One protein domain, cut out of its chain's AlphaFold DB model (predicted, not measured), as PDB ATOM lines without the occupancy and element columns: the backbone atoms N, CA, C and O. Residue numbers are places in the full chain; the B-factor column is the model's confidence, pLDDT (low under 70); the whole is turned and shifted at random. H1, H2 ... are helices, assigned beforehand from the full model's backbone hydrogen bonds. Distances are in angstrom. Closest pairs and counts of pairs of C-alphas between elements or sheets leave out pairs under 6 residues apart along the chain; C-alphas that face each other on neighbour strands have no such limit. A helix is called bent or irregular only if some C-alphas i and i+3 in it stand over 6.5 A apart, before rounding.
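What this domain is: This is residues 2 to 103 of the 321 residues of the protein "Nitric oxide dioxygenase" of Sutterella wadsworthensis 2_1_59BFAA (UniProt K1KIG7). A long helical hairpin, H4 folded back beside the longer H5, makes the long axis of the model, and H3 packs steeply across H5. H2 crosses near H5, and residues 2 to 15, with H1, stick out. The printed part has 102 residues with five named helices, H1 to H5 in order, and no named strand; its class is all helix. It is compact, with a radius of gyration of the C-alphas of 14.8 A, and spans 51 by 35 by 24 A.

Where its parts are: H1, residues 2 to 5, begins at C-alpha 2 (-7.133, -26.082, 61.210). H2, residues 8 to 22, is 21.2 A long. H3, residues 27 to 44, is 24.7 A long and irregular, C-alphas 29 and 32 being 7.3 A apart, with a kink of 41 degrees near residue 34. H4, residues 50 to 69, is 27.6 A long and irregular, C-alphas 65 and 68 being 9.3 A apart, with a kink of 46 degrees near residue 63. H5, residues 72 to 102, is 44.2 A long and ends at C-alpha 102 (10.797, -33.273, 32.960).

How they stand to each other: H1 and H2 are close but not clearly touching; their closest C-alphas, His 3 and Gln 9, are 5.9 A apart. H2 and H3 are also close but not clearly touching, with Tyr 20 and Leu 30 closest at 7.5 A between C-alphas, at a shallow tilt of 29 degrees, opposite ways. H2 and H5 are near each other. H3, with residues 34 to 42 alone, touches H5 at a steep tilt of 61 degrees, the same way; the closest C-alphas, Ala 38 and Glu 93, are 5.4 A apart. H4 and H5 form a hairpin and touch at a shallow tilt of 22 degrees, opposite ways, with the closest C-alphas, Tyr 51 and Ala 86, 6.5 A apart. H3 and H4 are apart. Each O i to N i+4 pair is within hydrogen-bond range in H2 and H5, 11 of 14 are in H3 and 14 of 16 in H4, and H1 is too short for such a pair.

The domain as a whole: The C-alphas farthest apart, Glu 68 and Ala 103, are 51.4 A apart. The printed part has no cut, and its four links between helices are tight. The mean pLDDT of the printed part is 83.6; residues 2 to 21, 24 to 25 and 27 are under 70.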
ATOM      1  N   THR A   2      -7.696 -26.618  59.940       49.84
ATOM      2  CA  THR A   2      -7.133 -26.082  61.210       49.84
ATOM      3  C   THR A   2      -6.526 -24.673  61.091       49.84
ATOM      4  O   THR A   2      -6.686 -23.855  61.990       49.84
ATOM      5  N   HIS A   3      -5.882 -24.338  59.968       48.31
ATOM      6  CA  HIS A   3      -5.244 -23.025  59.765       48.31
ATOM      7  C   HIS A   3      -6.234 -21.892  59.433       48.31
ATOM      8  O   HIS A   3      -6.002 -20.745  59.813       48.31
ATOM      9  N   GLN A   4      -7.360 -22.223  58.795       52.06
ATOM     10  CA  GLN A   4      -8.465 -21.291  58.545       52.06
ATOM     11  C   GLN A   4      -9.216 -20.994  59.847       52.06
ATOM     12  O   GLN A   4      -9.423 -19.837  60.193       52.06
ATOM     13  N   ARG A   5      -9.518 -22.041  60.629       46.66
ATOM     14  CA  ARG A   5     -10.216 -21.933  61.922       46.66
ATOM     15  C   ARG A   5      -9.416 -21.194  63.002       46.66
ATOM     16  O   ARG A   5     -10.009 -20.661  63.926       46.66
ATOM     17  N   THR A   6      -8.087 -21.158  62.893       53.91
ATOM     18  CA  THR A   6      -7.194 -20.463  63.845       53.91
ATOM     19  C   THR A   6      -6.850 -19.027  63.432       53.91
ATOM     20  O   THR A   6      -6.084 -18.369  64.130       53.91
ATOM     21  N   GLY A   7      -7.349 -18.533  62.290       54.28
ATOM     22  CA  GLY A   7      -7.075 -17.169  61.812       54.28
ATOM     23  C   GLY A   7      -5.637 -16.919  61.322       54.28
ATOM     24  O   GLY A   7      -5.311 -15.807  60.907       54.28
ATOM     25  N   SER A   8      -4.774 -17.941  61.314       58.47
ATOM     26  CA  SER A   8      -3.381 -17.818  60.856       58.47
ATOM     27  C   SER A   8      -3.265 -17.555  59.350       58.47
ATOM     28  O   SER A   8      -2.374 -16.828  58.919       58.47
ATOM     29  N   GLN A   9      -4.181 -18.102  58.544       60.00
ATOM     30  CA  GLN A   9      -4.181 -17.921  57.091       60.00
ATOM     31  C   GLN A   9      -4.643 -16.513  56.643       60.00
ATOM     32  O   GLN A   9      -3.937 -15.920  55.828       60.00
ATOM     33  N   PRO A  10      -5.729 -15.920  57.190       59.91
ATOM     34  CA  PRO A  10      -6.080 -14.521  56.922       59.91
ATOM     35  C   PRO A  10      -4.964 -13.519  57.257       59.91
ATOM     36  O   PRO A  10      -4.695 -12.621  56.465       59.91
ATOM     37  N   ARG A  11      -4.259 -13.698  58.387       62.22
ATOM     38  CA  ARG A  11      -3.108 -12.847  58.749       62.22
ATOM     39  C   ARG A  11      -1.951 -12.970  57.760       62.22
ATOM     40  O   ARG A  11      -1.380 -11.959  57.373       62.22
ATOM     41  N   ALA A  12      -1.635 -14.190  57.321       63.19
ATOM     42  CA  ALA A  12      -0.581 -14.413  56.334       63.19
ATOM     43  C   ALA A  12      -0.894 -13.726  54.993       63.19
ATOM     44  O   ALA A  12       0.003 -13.145  54.388       63.19
ATOM     45  N   LEU A  13      -2.161 -13.746  54.562       64.69
ATOM     46  CA  LEU A  13      -2.602 -13.035  53.361       64.69
ATOM     47  C   LEU A  13      -2.468 -11.513  53.524       64.69
ATOM     48  O   LEU A  13      -1.906 -10.864  52.649       64.69
ATOM     49  N   ALA A  14      -2.917 -10.955  54.652       63.81
ATOM     50  CA  ALA A  14      -2.804  -9.521  54.927       63.81
ATOM     51  C   ALA A  14      -1.340  -9.043  54.955       63.81
ATOM     52  O   ALA A  14      -1.018  -8.010  54.374       63.81
ATOM     53  N   HIS A  15      -0.438  -9.813  55.574       63.53
ATOM     54  CA  HIS A  15       0.994  -9.506  55.580       63.53
ATOM     55  C   HIS A  15       1.622  -9.608  54.188       63.53
ATOM     56  O   HIS A  15       2.421  -8.749  53.835       63.53
ATOM     57  N   ALA A  16       1.262 -10.618  53.388       66.88
ATOM     58  CA  ALA A  16       1.774 -10.754  52.023       66.88
ATOM     59  C   ALA A  16       1.339  -9.577  51.137       66.88
ATOM     60  O   ALA A  16       2.153  -9.025  50.403       66.88
ATOM     61  N   VAL A  17       0.078  -9.155  51.262       66.44
ATOM     62  CA  VAL A  17      -0.459  -7.980  50.569       66.44
ATOM     63  C   VAL A  17       0.246  -6.698  51.020       66.44
ATOM     64  O   VAL A  17       0.673  -5.914  50.179       66.44
ATOM     65  N   HIS A  18       0.419  -6.497  52.329       68.56
ATOM     66  CA  HIS A  18       1.130  -5.332  52.855       68.56
ATOM     67  C   HIS A  18       2.593  -5.296  52.397       68.56
ATOM     68  O   HIS A  18       3.063  -4.251  51.966       68.56
ATOM     69  N   ALA A  19       3.296  -6.429  52.447       69.06
ATOM     70  CA  ALA A  19       4.687  -6.539  52.018       69.06
ATOM     71  C   ALA A  19       4.867  -6.281  50.518       69.06
ATOM     72  O   ALA A  19       5.863  -5.682  50.122       69.06
ATOM     73  N   TYR A  20       3.906  -6.713  49.696       69.00
ATOM     74  CA  TYR A  20       3.884  -6.378  48.277       69.00
ATOM     75  C   TYR A  20       3.657  -4.880  48.064       69.00
ATOM     76  O   TYR A  20       4.448  -4.235  47.385       69.00
ATOM     77  N   ALA A  21       2.634  -4.311  48.708       69.56
ATOM     78  CA  ALA A  21       2.298  -2.895  48.579       69.56
ATOM     79  C   ALA A  21       3.436  -1.964  49.038       69.56
ATOM     80  O   ALA A  21       3.620  -0.896  48.464       69.56
ATOM     81  N   THR A  22       4.222  -2.356  50.047       71.94
ATOM     82  CA  THR A  22       5.367  -1.564  50.529       71.94
ATOM     83  C   THR A  22       6.607  -1.644  49.639       71.94
ATOM     84  O   THR A  22       7.461  -0.770  49.748       71.94
ATOM     85  N   HIS A  23       6.711  -2.648  48.760       75.06
ATOM     86  CA  HIS A  23       7.866  -2.865  47.874       75.06
ATOM     87  C   HIS A  23       7.469  -2.886  46.392       75.06
ATOM     88  O   HIS A  23       8.148  -3.505  45.575       75.06
ATOM     89  N   ILE A  24       6.365  -2.225  46.033       67.81
ATOM     90  CA  ILE A  24       5.831  -2.241  44.665       67.81
ATOM     91  C   ILE A  24       6.833  -1.684  43.634       67.81
ATOM     92  O   ILE A  24       6.878  -2.164  42.504       67.81
ATOM     93  N   ASP A  25       7.688  -0.745  44.054       69.62
ATOM     94  CA  ASP A  25       8.719  -0.119  43.217       69.62
ATOM     95  C   ASP A  25       9.977  -0.993  43.025       69.62
ATOM     96  O   ASP A  25      10.709  -0.806  42.053       69.62
ATOM     97  N   ASP A  26      10.230  -1.966  43.915       70.12
ATOM     98  CA  ASP A  26      11.328  -2.941  43.792       70.12
ATOM     99  C   ASP A  26      10.878  -4.366  44.179       70.12
ATOM    100  O   ASP A  26      11.129  -4.852  45.290       70.12
ATOM    101  N   PRO A  27      10.253  -5.098  43.239       64.88
ATOM    102  CA  PRO A  27       9.793  -6.463  43.480       64.88
ATOM    103  C   PRO A  27      10.924  -7.473  43.723       64.88
ATOM    104  O   PRO A  27      10.652  -8.603  44.142       64.88
ATOM    105  N   SER A  28      12.192  -7.119  43.458       72.00
ATOM    106  CA  SER A  28      13.318  -8.052  43.586       72.00
ATOM    107  C   SER A  28      13.528  -8.513  45.032       72.00
ATOM    108  O   SER A  28      13.873  -9.677  45.268       72.00
ATOM    109  N   VAL A  29      13.194  -7.650  45.996       76.56
ATOM    110  CA  VAL A  29      13.230  -7.931  47.439       76.56
ATOM    111  C   VAL A  29      12.291  -9.089  47.805       76.56
ATOM    112  O   VAL A  29      12.585  -9.894  48.686       76.56
ATOM    113  N   LEU A  30      11.188  -9.258  47.068       77.25
ATOM    114  CA  LEU A  30      10.189 -10.297  47.328       77.25
ATOM    115  C   LEU A  30      10.534 -11.643  46.683       77.25
ATOM    116  O   LEU A  30       9.868 -12.643  46.958       77.25
ATOM    117  N   ALA A  31      11.573 -11.718  45.847       81.12
ATOM    118  CA  ALA A  31      11.853 -12.903  45.039       81.12
ATOM    119  C   ALA A  31      12.029 -14.182  45.882       81.12
ATOM    120  O   ALA A  31      11.576 -15.261  45.487       81.12
ATOM    121  N   GLY A  32      12.649 -14.079  47.064       82.44
ATOM    122  CA  GLY A  32      12.775 -15.198  48.005       82.44
ATOM    123  C   GLY A  32      11.421 -15.680  48.538       82.44
ATOM    124  O   GLY A  32      11.122 -16.879  48.487       82.44
ATOM    125  N   ALA A  33      10.577 -14.747  48.983       82.06
ATOM    126  CA  ALA A  33       9.242 -15.031  49.501       82.06
ATOM    127  C   ALA A  33       8.301 -15.595  48.421       82.06
ATOM    128  O   ALA A  33       7.568 -16.555  48.684       82.06
ATOM    129  N   LEU A  34       8.357 -15.065  47.194       86.44
ATOM    130  CA  LEU A  34       7.578 -15.559  46.055       86.44
ATOM    131  C   LEU A  34       7.986 -16.985  45.679       86.44
ATOM    132  O   LEU A  34       7.123 -17.855  45.569       86.44
ATOM    133  N   ARG A  35       9.293 -17.280  45.588       88.06
ATOM    134  CA  ARG A  35       9.778 -18.653  45.345       88.06
ATOM    135  C   ARG A  35       9.310 -19.624  46.426       88.06
ATOM    136  O   ARG A  35       8.857 -20.724  46.110       88.06
ATOM    137  N   HIS A  36       9.379 -19.226  47.697       86.19
ATOM    138  CA  HIS A  36       8.879 -20.043  48.808       86.19
ATOM    139  C   HIS A  36       7.373 -20.299  48.723       86.19
ATOM    140  O   HIS A  36       6.908 -21.417  48.955       86.19
ATOM    141  N   THR A  37       6.608 -19.281  48.341       87.56
ATOM    142  CA  THR A  37       5.156 -19.389  48.161       87.56
ATOM    143  C   THR A  37       4.818 -20.304  46.986       87.56
ATOM    144  O   THR A  37       4.010 -21.218  47.148       87.56
ATOM    145  N   ALA A  38       5.515 -20.160  45.854       91.19
ATOM    146  CA  ALA A  38       5.350 -21.010  44.678       91.19
ATOM    147  C   ALA A  38       5.632 -22.486  45.012       91.19
ATOM    148  O   ALA A  38       4.865 -23.368  44.635       91.19
ATOM    149  N   MET A  39       6.668 -22.779  45.815       89.75
ATOM    150  CA  MET A  39       6.924 -24.142  46.309       89.75
ATOM    151  C   MET A  39       5.728 -24.725  47.069       89.75
ATOM    152  O   MET A  39       5.381 -25.894  46.876       89.75
ATOM    153  N   ARG A  40       5.088 -23.926  47.930       89.75
ATOM    154  CA  ARG A  40       3.909 -24.357  48.692       89.75
ATOM    155  C   ARG A  40       2.696 -24.539  47.787       89.75
ATOM    156  O   ARG A  40       2.036 -25.569  47.901       89.75
ATOM    157  N   HIS A  41       2.443 -23.605  46.879       93.31
ATOM    158  CA  HIS A  41       1.374 -23.676  45.885       93.31
ATOM    159  C   HIS A  41       1.480 -24.933  45.014       93.31
ATOM    160  O   HIS A  41       0.522 -25.707  44.945       93.31
ATOM    161  N   CYS A  42       2.668 -25.213  44.466       93.38
ATOM    162  CA  CYS A  42       2.929 -26.435  43.708       93.38
ATOM    163  C   CYS A  42       2.677 -27.700  44.536       93.38
ATOM    164  O   CYS A  42       2.100 -28.663  44.033       93.38
ATOM    165  N   SER A  43       3.049 -27.687  45.822       92.81
ATOM    166  CA  SER A  43       2.834 -28.833  46.714       92.81
ATOM    167  C   SER A  43       1.361 -29.117  47.014       92.81
ATOM    168  O   SER A  43       1.046 -30.204  47.477       92.81
ATOM    169  N   VAL A  44       0.447 -28.173  46.782       93.31
ATOM    170  CA  VAL A  44      -1.001 -28.379  46.978       93.31
ATOM    171  C   VAL A  44      -1.790 -28.300  45.669       93.31
ATOM    172  O   VAL A  44      -3.017 -28.356  45.688       93.31
ATOM    173  N   GLY A  45      -1.098 -28.227  44.530       92.44
ATOM    174  CA  GLY A  45      -1.699 -28.262  43.201       92.44
ATOM    175  C   GLY A  45      -2.443 -26.991  42.797       92.44
ATOM    176  O   GLY A  45      -3.447 -27.086  42.096       92.44
ATOM    177  N   VAL A  46      -1.988 -25.808  43.228       94.50
ATOM    178  CA  VAL A  46      -2.523 -24.534  42.708       94.50
ATOM    179  C   VAL A  46      -2.234 -24.419  41.208       94.50
ATOM    180  O   VAL A  46      -1.129 -24.724  40.762       94.50
ATOM    181  N   ARG A  47      -3.227 -24.003  40.419       94.25
ATOM    182  CA  ARG A  47      -3.141 -23.842  38.965       94.25
ATOM    183  C   ARG A  47      -3.511 -22.421  38.560       94.25
ATOM    184  O   ARG A  47      -4.187 -21.716  39.311       94.25
ATOM    185  N   ALA A  48      -3.117 -22.038  37.346       96.62
ATOM    186  CA  ALA A  48      -3.425 -20.732  36.772       96.62
ATOM    187  C   ALA A  48      -4.932 -20.423  36.800       96.62
ATOM    188  O   ALA A  48      -5.321 -19.316  37.163       96.62
ATOM    189  N   GLU A  49      -5.790 -21.415  36.534       96.81
ATOM    190  CA  GLU A  49      -7.252 -21.255  36.584       96.81
ATOM    191  C   GLU A  49      -7.819 -20.921  37.977       96.81
ATOM    192  O   GLU A  49      -8.942 -20.426  38.079       96.81
ATOM    193  N   HIS A  50      -7.061 -21.133  39.060       95.81
ATOM    194  CA  HIS A  50      -7.496 -20.770  40.410       95.81
ATOM    195  C   HIS A  50      -7.344 -19.268  40.693       95.81
ATOM    196  O   HIS A  50      -8.114 -18.712  41.479       95.81
ATOM    197  N   TYR A  51      -6.388 -18.587  40.053       95.69
ATOM    198  CA  TYR A  51      -6.099 -17.173  40.320       95.69
ATOM    199  C   TYR A  51      -7.270 -16.236  39.988       95.69
ATOM    200  O   TYR A  51      -7.580 -15.381  40.818       95.69
ATOM    201  N   PRO A  52      -7.994 -16.377  38.863       96.06
ATOM    202  CA  PRO A  52      -9.170 -15.543  38.607       96.06
ATOM    203  C   PRO A  52     -10.270 -15.696  39.668       96.06
ATOM    204  O   PRO A  52     -10.956 -14.728  39.999       96.06
ATOM    205  N   ILE A  53     -10.429 -16.900  40.232       96.19
ATOM    206  CA  ILE A  53     -11.416 -17.179  41.285       96.19
ATOM    207  C   ILE A  53     -11.023 -16.444  42.570       96.19
ATOM    208  O   ILE A  53     -11.840 -15.727  43.145       96.19
ATOM    209  N   ILE A  54      -9.760 -16.580  42.986       91.94
ATOM    210  CA  ILE A  54      -9.224 -15.910  44.177       91.94
ATOM    211  C   ILE A  54      -9.324 -14.390  44.024       91.94
ATOM    212  O   ILE A  54      -9.836 -13.727  44.922       91.94
ATOM    213  N   GLY A  55      -8.909 -13.849  42.876       90.69
ATOM    214  CA  GLY A  55      -8.923 -12.412  42.602       90.69
ATOM    215  C   GLY A  55     -10.321 -11.820  42.707       90.69
ATOM    216  O   GLY A  55     -10.523 -10.832  43.410       90.69
ATOM    217  N   ARG A  56     -11.319 -12.478  42.104       93.12
ATOM    218  CA  ARG A  56     -12.722 -12.054  42.196       93.12
ATOM    219  C   ARG A  56     -13.187 -11.926  43.647       93.12
ATOM    220  O   ARG A  56     -13.776 -10.910  44.008       93.12
ATOM    221  N   HIS A  57     -12.947 -12.949  44.466       93.00
ATOM    222  CA  HIS A  57     -13.421 -12.964  45.850       93.00
ATOM    223  C   HIS A  57     -12.606 -12.045  46.766       93.00
ATOM    224  O   HIS A  57     -13.182 -11.426  47.656       93.00
ATOM    225  N   LEU A  58     -11.301 -11.898  46.525       88.38
ATOM    226  CA  LEU A  58     -10.450 -10.961  47.255       88.38
ATOM    227  C   LEU A  58     -10.893  -9.514  47.019       88.38
ATOM    228  O   LEU A  58     -11.120  -8.782  47.977       88.38
ATOM    229  N   ILE A  59     -11.071  -9.117  45.758       89.94
ATOM    230  CA  ILE A  59     -11.502  -7.759  45.408       89.94
ATOM    231  C   ILE A  59     -12.918  -7.477  45.923       89.94
ATOM    232  O   ILE A  59     -13.178  -6.388  46.434       89.94
ATOM    233  N   ALA A  60     -13.828  -8.456  45.855       90.88
ATOM    234  CA  ALA A  60     -15.159  -8.328  46.449       90.88
ATOM    235  C   ALA A  60     -15.094  -8.107  47.971       90.88
ATOM    236  O   ALA A  60     -15.762  -7.209  48.478       90.88
ATOM    237  N   ALA A  61     -14.245  -8.856  48.683       89.44
ATOM    238  CA  ALA A  61     -14.053  -8.685  50.122       89.44
ATOM    239  C   ALA A  61     -13.432  -7.321  50.470       89.44
ATOM    240  O   ALA A  61     -13.855  -6.679  51.427       89.44
ATOM    241  N   ILE A  62     -12.464  -6.841  49.679       86.06
ATOM    242  CA  ILE A  62     -11.876  -5.502  49.855       86.06
ATOM    243  C   ILE A  62     -12.949  -4.419  49.694       86.06
ATOM    244  O   ILE A  62     -13.014  -3.511  50.521       86.06
ATOM    245  N   ARG A  63     -13.816  -4.528  48.676       89.00
ATOM    246  CA  ARG A  63     -14.951  -3.604  48.479       89.00
ATOM    247  C   ARG A  63     -15.885  -3.581  49.683       89.00
ATOM    248  O   ARG A  63     -16.253  -2.506  50.142       89.00
ATOM    249  N   GLU A  64     -16.254  -4.754  50.185       90.88
ATOM    250  CA  GLU A  64     -17.159  -4.886  51.328       90.88
ATOM    251  C   GLU A  64     -16.566  -4.267  52.602       90.88
ATOM    252  O   GLU A  64     -17.248  -3.524  53.300       90.88
ATOM    253  N   VAL A  65     -15.283  -4.520  52.879       90.12
ATOM    254  CA  VAL A  65     -14.613  -4.043  54.099       90.12
ATOM    255  C   VAL A  65     -14.313  -2.544  54.056       90.12
ATOM    256  O   VAL A  65     -14.450  -1.868  55.073       90.12
ATOM    257  N   LEU A  66     -13.879  -2.014  52.908       86.31
ATOM    258  CA  LEU A  66     -13.510  -0.600  52.778       86.31
ATOM    259  C   LEU A  66     -14.717   0.325  52.551       86.31
ATOM    260  O   LEU A  66     -14.591   1.534  52.756       86.31
ATOM    261  N   GLY A  67     -15.870  -0.210  52.135       90.94
ATOM    262  CA  GLY A  67     -17.093   0.563  51.929       90.94
ATOM    263  C   GLY A  67     -16.881   1.744  50.977       90.94
ATOM    264  O   GLY A  67     -16.400   1.577  49.859       90.94
ATOM    265  N   GLU A  68     -17.200   2.957  51.428       89.25
ATOM    266  CA  GLU A  68     -17.100   4.181  50.617       89.25
ATOM    267  C   GLU A  68     -15.664   4.538  50.188       89.25
ATOM    268  O   GLU A  68     -15.473   5.239  49.196       89.25
ATOM    269  N   ILE A  69     -14.640   4.020  50.881       90.12
ATOM    270  CA  ILE A  69     -13.224   4.240  50.536       90.12
ATOM    271  C   ILE A  69     -12.836   3.455  49.268       90.12
ATOM    272  O   ILE A  69     -11.920   3.852  48.542       90.12
ATOM    273  N   ALA A  70     -13.548   2.368  48.953       88.38
ATOM    274  CA  ALA A  70     -13.336   1.550  47.758       88.38
ATOM    275  C   ALA A  70     -13.901   2.211  46.487       88.38
ATOM    276  O   ALA A  70     -14.744   1.645  45.787       88.38
ATOM    277  N   THR A  71     -13.415   3.413  46.162       94.25
ATOM    278  CA  THR A  71     -13.751   4.086  44.900       94.25
ATOM    279  C   THR A  71     -13.364   3.213  43.695       94.25
ATOM    280  O   THR A  71     -12.461   2.377  43.813       94.25
ATOM    281  N   PRO A  72     -13.979   3.413  42.510       93.75
ATOM    282  CA  PRO A  72     -13.611   2.667  41.305       93.75
ATOM    283  C   PRO A  72     -12.102   2.686  41.034       93.75
ATOM    284  O   PRO A  72     -11.505   1.633  40.853       93.75
ATOM    285  N   SER A  73     -11.469   3.858  41.157       93.44
ATOM    286  CA  SER A  73     -10.021   4.013  40.958       93.44
ATOM    287  C   SER A  73      -9.169   3.183  41.924       93.44
ATOM    288  O   SER A  73      -8.176   2.587  41.514       93.44
ATOM    289  N   VAL A  74      -9.577   3.090  43.196       89.50
ATOM    290  CA  VAL A  74      -8.880   2.286  44.209       89.50
ATOM    291  C   VAL A  74      -9.005   0.807  43.867       89.50
ATOM    292  O   VAL A  74      -8.018   0.077  43.908       89.50
ATOM    293  N   ILE A  75     -10.200   0.349  43.494       91.25
ATOM    294  CA  ILE A  75     -10.399  -1.058  43.145       91.25
ATOM    295  C   ILE A  75      -9.679  -1.443  41.855       91.25
ATOM    296  O   ILE A  75      -9.135  -2.547  41.779       91.25
ATOM    297  N   ASP A  76      -9.654  -0.562  40.862       92.44
ATOM    298  CA  ASP A  76      -8.938  -0.810  39.613       92.44
ATOM    299  C   ASP A  76      -7.430  -0.947  39.871       92.44
ATOM    300  O   ASP A  76      -6.816  -1.883  39.357       92.44
ATOM    301  N   ALA A  77      -6.857  -0.110  40.747       89.12
ATOM    302  CA  ALA A  77      -5.464  -0.228  41.181       89.12
ATOM    303  C   ALA A  77      -5.186  -1.570  41.884       89.12
ATOM    304  O   ALA A  77      -4.321  -2.328  41.450       89.12
ATOM    305  N   TRP A  78      -5.993  -1.937  42.887       87.06
ATOM    306  CA  TRP A  78      -5.875  -3.234  43.570       87.06
ATOM    307  C   TRP A  78      -6.007  -4.429  42.619       87.06
ATOM    308  O   TRP A  78      -5.344  -5.452  42.790       87.06
ATOM    309  N   SER A  79      -6.875  -4.311  41.613       90.62
ATOM    310  CA  SER A  79      -7.078  -5.354  40.609       90.62
ATOM    311  C   SER A  79      -5.866  -5.479  39.684       90.62
ATOM    312  O   SER A  79      -5.471  -6.597  39.352       90.62
ATOM    313  N   ALA A  80      -5.259  -4.357  39.287       89.56
ATOM    314  CA  ALA A  80      -4.034  -4.341  38.494       89.56
ATOM    315  C   ALA A  80      -2.864  -4.987  39.257       89.56
ATOM    316  O   ALA A  80      -2.229  -5.901  38.725       89.56
ATOM    317  N   ASP A  81      -2.664  -4.606  40.520       85.62
ATOM    318  CA  ASP A  81      -1.616  -5.149  41.392       85.62
ATOM    319  C   ASP A  81      -1.776  -6.654  41.609       85.62
ATOM    320  O   ASP A  81      -0.825  -7.430  41.470       85.62
ATOM    321  N   TYR A  82      -3.007  -7.093  41.892       88.12
ATOM    322  CA  TYR A  82      -3.320  -8.511  42.019       88.12
ATOM    323  C   TYR A  82      -2.968  -9.279  40.744       88.12
ATOM    324  O   TYR A  82      -2.340 -10.334  40.816       88.12
ATOM    325  N   ASN A  83      -3.356  -8.762  39.576       91.12
ATOM    326  CA  ASN A  83      -3.101  -9.425  38.299       91.12
ATOM    327  C   ASN A  83      -1.601  -9.513  37.990       91.12
ATOM    328  O   ASN A  83      -1.145 -10.543  37.492       91.12
ATOM    329  N   GLN A  84      -0.827  -8.476  38.320       88.38
ATOM    330  CA  GLN A  84       0.625  -8.483  38.163       88.38
ATOM    331  C   GLN A  84       1.279  -9.549  39.055       88.38
ATOM    332  O   GLN A  84       2.060 -10.374  38.571       88.38
ATOM    333  N   LEU A  85       0.918  -9.587  40.340       86.81
ATOM    334  CA  LEU A  85       1.423 -10.587  41.278       86.81
ATOM    335  C   LEU A  85       0.997 -12.010  40.886       86.81
ATOM    336  O   LEU A  85       1.810 -12.935  40.922       86.81
ATOM    337  N   ALA A  86      -0.259 -12.185  40.468       91.06
ATOM    338  CA  ALA A  86      -0.782 -13.454  39.979       91.06
ATOM    339  C   ALA A  86       0.003 -13.948  38.758       91.06
ATOM    340  O   ALA A  86       0.399 -15.110  38.729       91.06
ATOM    341  N   ALA A  87       0.293 -13.079  37.785       92.94
ATOM    342  CA  ALA A  87       1.080 -13.440  36.609       92.94
ATOM    343  C   ALA A  87       2.499 -13.905  36.980       92.94
ATOM    344  O   ALA A  87       2.958 -14.932  36.473       92.94
ATOM    345  N   MET A  88       3.171 -13.209  37.905       90.88
ATOM    346  CA  MET A  88       4.493 -13.618  38.403       90.88
ATOM    347  C   MET A  88       4.448 -14.981  39.099       90.88
ATOM    348  O   MET A  88       5.277 -15.849  38.823       90.88
ATOM    349  N   MET A  89       3.467 -15.194  39.977       93.25
ATOM    350  CA  MET A  89       3.307 -16.464  40.684       93.25
ATOM    351  C   MET A  89       2.973 -17.620  39.735       93.25
ATOM    352  O   MET A  89       3.578 -18.684  39.852       93.25
ATOM    353  N   ILE A  90       2.087 -17.403  38.757       96.00
ATOM    354  CA  ILE A  90       1.755 -18.390  37.719       96.00
ATOM    355  C   ILE A  90       3.008 -18.784  36.935       96.00
ATOM    356  O   ILE A  90       3.233 -19.972  36.715       96.00
ATOM    357  N   ALA A  91       3.844 -17.819  36.541       95.69
ATOM    358  CA  ALA A  91       5.083 -18.102  35.823       95.69
ATOM    359  C   ALA A  91       6.064 -18.934  36.672       95.69
ATOM    360  O   ALA A  91       6.580 -19.946  36.197       95.69
ATOM    361  N   LEU A  92       6.267 -18.558  37.942       94.31
ATOM    362  CA  LEU A  92       7.115 -19.307  38.880       94.31
ATOM    363  C   LEU A  92       6.602 -20.734  39.107       94.31
ATOM    364  O   LEU A  92       7.380 -21.683  39.146       94.31
ATOM    365  N   GLU A  93       5.294 -20.909  39.268       95.88
ATOM    366  CA  GLU A  93       4.679 -22.223  39.455       95.88
ATOM    367  C   GLU A  93       4.766 -23.075  38.192       95.88
ATOM    368  O   GLU A  93       5.049 -24.271  38.282       95.88
ATOM    369  N   GLN A  94       4.559 -22.473  37.019       96.19
ATOM    370  CA  GLN A  94       4.647 -23.166  35.740       96.19
ATOM    371  C   GLN A  94       6.062 -23.687  35.485       96.19
ATOM    372  O   GLN A  94       6.212 -24.847  35.105       96.19
ATOM    373  N   ASP A  95       7.089 -22.877  35.742       94.81
ATOM    374  CA  ASP A  95       8.490 -23.299  35.646       94.81
ATOM    375  C   ASP A  95       8.771 -24.518  36.542       94.81
ATOM    376  O   ASP A  95       9.329 -25.530  36.105       94.81
ATOM    377  N   ARG A  96       8.268 -24.484  37.781       93.06
ATOM    378  CA  ARG A  96       8.397 -25.602  38.723       93.06
ATOM    379  C   ARG A  96       7.653 -26.850  38.274       93.06
ATOM    380  O   ARG A  96       8.194 -27.947  38.399       93.06
ATOM    381  N   TYR A  97       6.426 -26.711  37.778       95.25
ATOM    382  CA  TYR A  97       5.661 -27.848  37.276       95.25
ATOM    383  C   TYR A  97       6.339 -28.494  36.068       95.25
ATOM    384  O   TYR A  97       6.420 -29.720  36.020       95.25
ATOM    385  N   SER A  98       6.854 -27.686  35.140       95.25
ATOM    386  CA  SER A  98       7.607 -28.159  33.977       95.25
ATOM    387  C   SER A  98       8.887 -28.878  34.405       95.25
ATOM    388  O   SER A  98       9.107 -30.018  34.003       95.25
ATOM    389  N   SER A  99       9.677 -28.266  35.292       93.50
ATOM    390  CA  SER A  99      10.921 -28.847  35.815       93.50
ATOM    391  C   SER A  99      10.682 -30.181  36.527       93.50
ATOM    392  O   SER A  99      11.397 -31.155  36.298       93.50
ATOM    393  N   ALA A 100       9.643 -30.253  37.363       93.44
ATOM    394  CA  ALA A 100       9.284 -31.472  38.079       93.44
ATOM    395  C   ALA A 100       8.792 -32.584  37.140       93.44
ATOM    396  O   ALA A 100       9.094 -33.748  37.381       93.44
ATOM    397  N   ALA A 101       8.061 -32.247  36.073       94.62
ATOM    398  CA  ALA A 101       7.581 -33.222  35.094       94.62
ATOM    399  C   ALA A 101       8.681 -33.737  34.151       94.62
ATOM    400  O   ALA A 101       8.597 -34.871  33.691       94.62
ATOM    401  N   GLN A 102       9.687 -32.913  33.850       95.38
ATOM    402  CA  GLN A 102      10.797 -33.273  32.960       95.38
ATOM    403  C   GLN A 102      11.898 -34.076  33.661       95.38
ATOM    404  O   GLN A 102      12.673 -34.763  32.996       95.38
ATOM    405  N   ALA A 103      11.983 -34.001  34.992       94.38
ATOM    406  CA  ALA A 103      12.941 -34.789  35.755       94.38
ATOM    407  C   ALA A 103      12.687 -36.303  35.569       94.38
ATOM    408  O   ALA A 103      11.529 -36.730  35.549       94.38
TER     409      ALA A 103